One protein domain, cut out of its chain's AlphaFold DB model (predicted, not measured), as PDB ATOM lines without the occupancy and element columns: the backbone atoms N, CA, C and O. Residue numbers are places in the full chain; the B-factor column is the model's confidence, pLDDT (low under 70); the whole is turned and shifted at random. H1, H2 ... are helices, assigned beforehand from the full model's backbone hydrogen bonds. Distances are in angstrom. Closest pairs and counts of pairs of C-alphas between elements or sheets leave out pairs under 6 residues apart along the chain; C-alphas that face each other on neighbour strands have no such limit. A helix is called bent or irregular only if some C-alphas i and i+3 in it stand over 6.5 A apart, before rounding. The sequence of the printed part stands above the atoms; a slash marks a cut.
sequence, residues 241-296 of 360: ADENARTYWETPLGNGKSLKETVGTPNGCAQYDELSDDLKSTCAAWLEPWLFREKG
ATOM      1  N   ALA A 241      34.084 -53.264  38.286       82.56
ATOM      2  CA  ALA A 241      33.236 -52.214  38.846       82.56
ATOM      3  C   ALA A 241      31.889 -52.762  39.343       82.56
ATOM      4  O   ALA A 241      31.374 -52.277  40.348       82.56
ATOM      5  N   ASP A 242      31.352 -53.792  38.681       80.25
ATOM      6  CA  ASP A 242      30.127 -54.485  39.097       80.25
ATOM      7  C   ASP A 242      30.302 -55.167  40.471       80.25
ATOM      8  O   ASP A 242      29.450 -55.035  41.353       80.25
ATOM      9  N   GLU A 243      31.441 -55.828  40.694       82.25
ATOM     10  CA  GLU A 243      31.776 -56.511  41.952       82.25
ATOM     11  C   GLU A 243      32.118 -55.514  43.070       82.25
ATOM     12  O   GLU A 243      31.774 -55.706  44.240       82.25
ATOM     13  N   ASN A 244      32.757 -54.406  42.699       84.44
ATOM     14  CA  ASN A 244      33.230 -53.383  43.619       84.44
ATOM     15  C   ASN A 244      32.164 -52.343  43.991       84.44
ATOM     16  O   ASN A 244      32.299 -51.691  45.028       84.44
ATOM     17  N   ALA A 245      31.085 -52.195  43.220       85.38
ATOM     18  CA  ALA A 245      30.051 -51.185  43.460       85.38
ATOM     19  C   ALA A 245      29.471 -51.229  44.885       85.38
ATOM     20  O   ALA A 245      29.228 -50.180  45.482       85.38
ATOM     21  N   ARG A 246      29.353 -52.425  45.480       86.50
ATOM     22  CA  ARG A 246      28.949 -52.598  46.885       86.50
ATOM     23  C   ARG A 246      29.960 -51.996  47.862       86.50
ATOM     24  O   ARG A 246      29.577 -51.280  48.782       86.50
ATOM     25  N   THR A 247      31.247 -52.273  47.657       87.62
ATOM     26  CA  THR A 247      32.352 -51.777  48.492       87.62
ATOM     27  C   THR A 247      32.467 -50.255  48.423       87.62
ATOM     28  O   THR A 247      32.680 -49.603  49.441       87.62
ATOM     29  N   TYR A 248      32.275 -49.673  47.236       85.81
ATOM     30  CA  TYR A 248      32.386 -48.226  47.018       85.81
ATOM     31  C   TYR A 248      31.069 -47.462  47.209       85.81
ATOM     32  O   TYR A 248      31.036 -46.253  46.990       85.81
ATOM     33  N   TRP A 249      29.995 -48.126  47.648       87.44
ATOM     34  CA  TRP A 249      28.645 -47.556  47.704       87.44
ATOM     35  C   TRP A 249      28.562 -46.201  48.424       87.44
ATOM     36  O   TRP A 249      27.942 -45.258  47.926       87.44
ATOM     37  N   GLU A 250      29.239 -46.083  49.568       86.31
ATOM     38  CA  GLU A 250      29.292 -44.853  50.371       86.31
ATOM     39  C   GLU A 250      30.620 -44.089  50.229       86.31
ATOM     40  O   GLU A 250      30.818 -43.061  50.872       86.31
ATOM     41  N   THR A 251      31.539 -44.556  49.376       84.25
ATOM     42  CA  THR A 251      32.837 -43.896  49.173       84.25
ATOM     43  C   THR A 251      32.670 -42.677  48.266       84.25
ATOM     44  O   THR A 251      32.147 -42.832  47.160       84.25
ATOM     45  N   PRO A 252      33.127 -41.477  48.673       82.19
ATOM     46  CA  PRO A 252      33.148 -40.315  47.794       82.19
ATOM     47  C   PRO A 252      34.013 -40.570  46.555       82.19
ATOM     48  O   PRO A 252      35.180 -40.943  46.669       82.19
ATOM     49  N   LEU A 253      33.440 -40.349  45.375       79.06
ATOM     50  CA  LEU A 253      34.128 -40.435  44.090       79.06
ATOM     51  C   LEU A 253      34.857 -39.119  43.775       79.06
ATOM     52  O   LEU A 253      34.801 -38.155  44.542       79.06
ATOM     53  N   GLY A 254      35.502 -39.036  42.606       71.31
ATOM     54  CA  GLY A 254      36.219 -37.834  42.148       71.31
ATOM     55  C   GLY A 254      35.376 -36.547  42.103       71.31
ATOM     56  O   GLY A 254      35.921 -35.447  42.168       71.31
ATOM     57  N   ASN A 255      34.044 -36.660  42.069       73.31
ATOM     58  CA  ASN A 255      33.102 -35.534  42.129       73.31
ATOM     59  C   ASN A 255      32.713 -35.110  43.567       73.31
ATOM     60  O   ASN A 255      31.853 -34.245  43.737       73.31
ATOM     61  N   GLY A 256      33.303 -35.731  44.595       78.38
ATOM     62  CA  GLY A 256      33.023 -35.482  46.012       78.38
ATOM     63  C   GLY A 256      31.718 -36.091  46.535       78.38
ATOM     64  O   GLY A 256      31.429 -35.939  47.719       78.38
ATOM     65  N   LYS A 257      30.942 -36.778  45.688       83.50
ATOM     66  CA  LYS A 257      29.713 -37.493  46.052       83.50
ATOM     67  C   LYS A 257      29.962 -38.993  46.087       83.50
ATOM     68  O   LYS A 257      30.730 -39.522  45.289       83.50
ATOM     69  N   SER A 258      29.277 -39.688  46.981       85.06
ATOM     70  CA  SER A 258      29.227 -41.151  46.985       85.06
ATOM     71  C   SER A 258      28.450 -41.706  45.784       85.06
ATOM     72  O   SER A 258      27.673 -40.986  45.142       85.06
ATOM     73  N   LEU A 259      28.611 -43.003  45.481       82.69
ATOM     74  CA  LEU A 259      27.768 -43.691  44.489       82.69
ATOM     75  C   LEU A 259      26.282 -43.565  44.847       82.69
ATOM     76  O   LEU A 259      25.464 -43.245  43.984       82.69
ATOM     77  N   LYS A 260      25.956 -43.712  46.134       84.56
ATOM     78  CA  LYS A 260      24.612 -43.521  46.696       84.56
ATOM     79  C   LYS A 260      23.997 -42.167  46.365       84.56
ATOM     80  O   LYS A 260      22.852 -42.091  45.920       84.56
ATOM     81  N   GLU A 261      24.764 -41.099  46.548       83.69
ATOM     82  CA  GLU A 261      24.330 -39.735  46.233       83.69
ATOM     83  C   GLU A 261      24.283 -39.460  44.726       83.69
ATOM     84  O   GLU A 261      23.506 -38.615  44.281       83.69
ATOM     85  N   THR A 262      25.116 -40.147  43.942       79.12
ATOM     86  CA  THR A 262      25.220 -39.957  42.490       79.12
ATOM     87  C   THR A 262      24.071 -40.633  41.745       79.12
ATOM     88  O   THR A 262      23.484 -40.024  40.854       79.12
ATOM     89  N   VAL A 263      23.714 -41.862  42.125       77.12
ATOM     90  CA  VAL A 263      22.639 -42.629  41.473       77.12
ATOM     91  C   VAL A 263      21.253 -42.159  41.919       77.12
ATOM     92  O   VAL A 263      20.302 -42.260  41.153       77.12
ATOM     93  N   GLY A 264      21.140 -41.588  43.124       71.12
ATOM     94  CA  GLY A 264      19.868 -41.139  43.683       71.12
ATOM     95  C   GLY A 264      18.983 -42.334  44.034       71.12
ATOM     96  O   GLY A 264      18.294 -42.893  43.190       71.12
ATOM     97  N   THR A 265      18.994 -42.755  45.295       63.66
ATOM     98  CA  THR A 265      18.240 -43.939  45.731       63.66
ATOM     99  C   THR A 265      16.728 -43.689  45.684       63.66
ATOM    100  O   THR A 265      16.246 -42.813  46.417       63.66
ATOM    101  N   PRO A 266      15.940 -44.470  44.924       57.31
ATOM    102  CA  PRO A 266      14.490 -44.447  45.055       57.31
ATOM    103  C   PRO A 266      14.095 -44.923  46.459       57.31
ATOM    104  O   PRO A 266      14.649 -45.893  46.976       57.31
ATOM    105  N   ASN A 267      13.133 -44.245  47.086       54.62
ATOM    106  CA  ASN A 267      12.498 -44.655  48.348       54.62
ATOM    107  C   ASN A 267      13.420 -44.832  49.573       54.62
ATOM    108  O   ASN A 267      13.048 -45.524  50.515       54.62
ATOM    109  N   GLY A 268      14.593 -44.191  49.604       58.34
ATOM    110  CA  GLY A 268      15.449 -44.202  50.795       58.34
ATOM    111  C   GLY A 268      16.144 -45.538  51.071       58.34
ATOM    112  O   GLY A 268      16.483 -45.794  52.226       58.34
ATOM    113  N   CYS A 269      16.369 -46.364  50.037       62.00
ATOM    114  CA  CYS A 269      17.216 -47.557  50.134       62.00
ATOM    115  C   CYS A 269      18.552 -47.174  50.782       62.00
ATOM    116  O   CYS A 269      19.317 -46.365  50.247       62.00
ATOM    117  N   ALA A 270      18.808 -47.705  51.974       66.00
ATOM    118  CA  ALA A 270      19.978 -47.320  52.750       66.00
ATOM    119  C   ALA A 270      21.206 -48.123  52.309       66.00
ATOM    120  O   ALA A 270      22.323 -47.600  52.357       66.00
ATOM    121  N   GLN A 271      20.979 -49.359  51.854       82.44
ATOM    122  CA  GLN A 271      21.998 -50.358  51.556       82.44
ATOM    123  C   GLN A 271      22.020 -50.712  50.065       82.44
ATOM    124  O   GLN A 271      20.984 -50.754  49.406       82.44
ATOM    125  N   TYR A 272      23.210 -51.016  49.544       83.56
ATOM    126  CA  TYR A 272      23.409 -51.401  48.142       83.56
ATOM    127  C   TYR A 272      22.625 -52.664  47.745       83.56
ATOM    128  O   TYR A 272      22.114 -52.773  46.632       83.56
ATOM    129  N   ASP A 273      22.500 -53.625  48.663       86.25
ATOM    130  CA  ASP A 273      21.889 -54.927  48.370       86.25
ATOM    131  C   ASP A 273      20.381 -54.833  48.081       86.25
ATOM    132  O   ASP A 273      19.837 -55.697  47.393       86.25
ATOM    133  N   GLU A 274      19.733 -53.759  48.546       86.00
ATOM    134  CA  GLU A 274      18.306 -53.461  48.353       86.00
ATOM    135  C   GLU A 274      17.996 -52.909  46.950       86.00
ATOM    136  O   GLU A 274      16.830 -52.800  46.571       86.00
ATOM    137  N   LEU A 275      19.024 -52.552  46.172       84.00
ATOM    138  CA  LEU A 275      18.864 -52.024  44.821       84.00
ATOM    139  C   LEU A 275      18.405 -53.113  43.841       84.00
ATOM    140  O   LEU A 275      18.832 -54.271  43.923       84.00
ATOM    141  N   SER A 276      17.591 -52.714  42.862       85.50
ATOM    142  CA  SER A 276      17.319 -53.539  41.683       85.50
ATOM    143  C   SER A 276      18.595 -53.760  40.868       85.50
ATOM    144  O   SER A 276      19.527 -52.955  40.927       85.50
ATOM    145  N   ASP A 277      18.625 -54.820  40.062       83.44
ATOM    146  CA  ASP A 277      19.785 -55.132  39.218       83.44
ATOM    147  C   ASP A 277      20.103 -54.000  38.223       83.44
ATOM    148  O   ASP A 277      21.270 -53.672  38.018       83.44
ATOM    149  N   ASP A 278      19.083 -53.308  37.705       81.69
ATOM    150  CA  ASP A 278      19.259 -52.124  36.849       81.69
ATOM    151  C   ASP A 278      19.991 -50.982  37.574       81.69
ATOM    152  O   ASP A 278      20.873 -50.322  37.012       81.69
ATOM    153  N   LEU A 279      19.654 -50.746  38.846       82.56
ATOM    154  CA  LEU A 279      20.316 -49.725  39.657       82.56
ATOM    155  C   LEU A 279      21.731 -50.151  40.048       82.56
ATOM    156  O   LEU A 279      22.623 -49.307  40.063       82.56
ATOM    157  N   LYS A 280      21.965 -51.442  40.308       84.94
ATOM    158  CA  LYS A 280      23.312 -51.990  40.550       84.94
ATOM    159  C   LYS A 280      24.210 -51.816  39.323       84.94
ATOM    160  O   LYS A 280      25.305 -51.274  39.447       84.94
ATOM    161  N   SER A 281      23.701 -52.149  38.138       81.38
ATOM    162  CA  SER A 281      24.376 -51.902  36.855       81.38
ATOM    163  C   SER A 281      24.678 -50.411  36.647       81.38
ATOM    164  O   SER A 281      25.791 -50.024  36.290       81.38
ATOM    165  N   THR A 282      23.723 -49.540  36.989       81.62
ATOM    166  CA  THR A 282      23.932 -48.086  36.960       81.62
ATOM    167  C   THR A 282      25.062 -47.654  37.904       81.62
ATOM    168  O   THR A 282      25.903 -46.847  37.513       81.62
ATOM    169  N   CYS A 283      25.134 -48.199  39.124       84.06
ATOM    170  CA  CYS A 283      26.213 -47.897  40.071       84.06
ATOM    171  C   CYS A 283      27.587 -48.268  39.508       84.06
ATOM    172  O   CYS A 283      28.514 -47.459  39.566       84.06
ATOM    173  N   ALA A 284      27.720 -49.467  38.943       82.94
ATOM    174  CA  ALA A 284      28.972 -49.937  38.366       82.94
ATOM    175  C   ALA A 284      29.459 -49.037  37.225       82.94
ATOM    176  O   ALA A 284      30.633 -48.675  37.165       82.94
ATOM    177  N   ALA A 285      28.546 -48.594  36.366       80.12
ATOM    178  CA  ALA A 285      28.870 -47.684  35.279       80.12
ATOM    179  C   ALA A 285      29.273 -46.273  35.742       80.12
ATOM    180  O   ALA A 285      30.036 -45.598  35.055       80.12
ATOM    181  N   TRP A 286      28.797 -45.811  36.903       80.62
ATOM    182  CA  TRP A 286      29.302 -44.578  37.526       80.62
ATOM    183  C   TRP A 286      30.666 -44.770  38.191       80.62
ATOM    184  O   TRP A 286      31.472 -43.841  38.221       80.62
ATOM    185  N   LEU A 287      30.932 -45.964  38.724       84.75
ATOM    186  CA  LEU A 287      32.188 -46.296  39.388       84.75
ATOM    187  C   LEU A 287      33.341 -46.494  38.392       84.75
ATOM    188  O   LEU A 287      34.480 -46.118  38.672       84.75
ATOM    189  N   GLU A 288      33.052 -47.069  37.227       85.44
ATOM    190  CA  GLU A 288      34.053 -47.466  36.239       85.44
ATOM    191  C   GLU A 288      34.944 -46.304  35.739       85.44
ATOM    192  O   GLU A 288      36.172 -46.459  35.773       85.44
ATOM    193  N   PRO A 289      34.415 -45.111  35.381       80.75
ATOM    194  CA  PRO A 289      35.251 -43.969  35.010       80.75
ATOM    195  C   PRO A 289      36.274 -43.574  36.086       80.75
ATOM    196  O   PRO A 289      37.419 -43.260  35.762       80.75
ATOM    197  N   TRP A 290      35.888 -43.626  37.362       80.31
ATOM    198  CA  TRP A 290      36.763 -43.257  38.477       80.31
ATOM    199  C   TRP A 290      37.804 -44.342  38.784       80.31
ATOM    200  O   TRP A 290      38.979 -44.048  39.008       80.31
ATOM    201  N   LEU A 291      37.404 -45.616  38.755       82.62
ATOM    202  CA  LEU A 291      38.331 -46.717  39.019       82.62
ATOM    203  C   LEU A 291      39.403 -46.854  37.938       82.62
ATOM    204  O   LEU A 291      40.553 -47.153  38.281       82.62
ATOM    205  N   PHE A 292      39.028 -46.632  36.676       85.38
ATOM    206  CA  PHE A 292      39.829 -47.035  35.525       85.38
ATOM    207  C   PHE A 292      40.177 -45.885  34.579       85.38
ATOM    208  O   PHE A 292      41.358 -45.674  34.289       85.38
ATOM    209  N   ARG A 293      39.183 -45.110  34.121       82.12
ATOM    210  CA  ARG A 293      39.393 -44.082  33.084       82.12
ATOM    211  C   ARG A 293      40.333 -42.971  33.542       82.12
ATOM    212  O   ARG A 293      41.260 -42.635  32.812       82.12
ATOM    213  N   GLU A 294      40.167 -42.461  34.762       79.69
ATOM    214  CA  GLU A 294      41.072 -41.445  35.337       79.69
ATOM    215  C   GLU A 294      42.522 -41.941  35.478       79.69
ATOM    216  O   GLU A 294      43.461 -41.146  35.446       79.69
ATOM    217  N   LYS A 295      42.722 -43.259  35.587       81.81
ATOM    218  CA  LYS A 295      44.044 -43.894  35.685       81.81
ATOM    219  C   LYS A 295      44.613 -44.313  34.326       81.81
ATOM    220  O   LYS A 295      45.710 -44.866  34.275       81.81
ATOM    221  N   GLY A 296      43.884 -44.080  33.231       83.25
ATOM    222  CA  GLY A 296      44.280 -44.498  31.887       83.25
ATOM    223  C   GLY A 296      44.289 -46.019  31.691       83.25
ATOM    224  O   GLY A 296      45.104 -46.525  30.917       83.25
TER     225      GLY A 296
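AT A GLANCE: This is residues 241 to 296 of the 360 residues of an uncharacterized protein of Oscillospiraceae bacterium (UniProt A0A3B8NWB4). One longer helix, H3, runs lengthwise through this small domain, and two short helices, H1 and H2, pack on different sides of it. Much of the rest is loop: residues 245 to 258 lead from H1 across to H2, and residues 264 to 276 swing out beyond H2 and fold back to where H3 begins. The printed part has 56 residues with three named helices, in the order H1, H2, H3, and no named strand; 24 of the 56 residues are in named elements, and the class is all helix. The whole is compact, with a radius of gyration of the C-alphas of 10.6 A, but elongated in outline, with spans of 35 by 21 by 15 A.

IN THESE COORDINATES: Find C-alpha 277 at (19.785, -55.132, 39.218); from there H3, residues 277 to 291, runs 20.4 A to C-alpha 291 at (38.331, -46.717, 39.019). H3 is neither bent nor irregular, but only just: C-alphas 286 and 289 are 6.5 A apart. Go back to C-alpha 241 at (33.236, -52.214, 38.846) for H1, residues 241 to 244, which covers 4.9 A. Then look at residues 259 to 263 for H2, 6.0 A from first to last C-alpha. Residues 266 to 268, 272 to 274 and 293 to 295 are shorter runs of helix without a name.

HOW THE PARTS SIT: Begin at H3, which touches both other helices. H1 touches H3 with 12 pairs of C-alphas within 8 A; the closest C-alphas are those of Asp 242 and Ala 284, 4.7 A apart. H2 touches H3 with 8 such pairs; here the closest C-alphas are those of Leu 259 and Cys 283, 6.3 A apart. H1 and H2 are apart, with no C-alpha of the one within 8 A of the other. Along the backbone, the O i to N i+4 pair of H2 is within hydrogen-bond range, 9 of 11 such pairs are in H3, and H1 is too short for one, though its O i to N i+3 pair is within range.

THE WHOLE: Look for the two C-alphas farthest apart at Asn 267 and Gly 296, 35.8 A from each other; the first and last printed C-alphas are 15.2 A apart. The printed residues run from 241 to 296 without a cut. Both links are long: 14 residues between H1 and H2, and 13 between H2 and H3. The mean pLDDT of the printed part is 80.1, and in the B-factor column you will find residues 265 to 270 under 70, where the model's confidence is low.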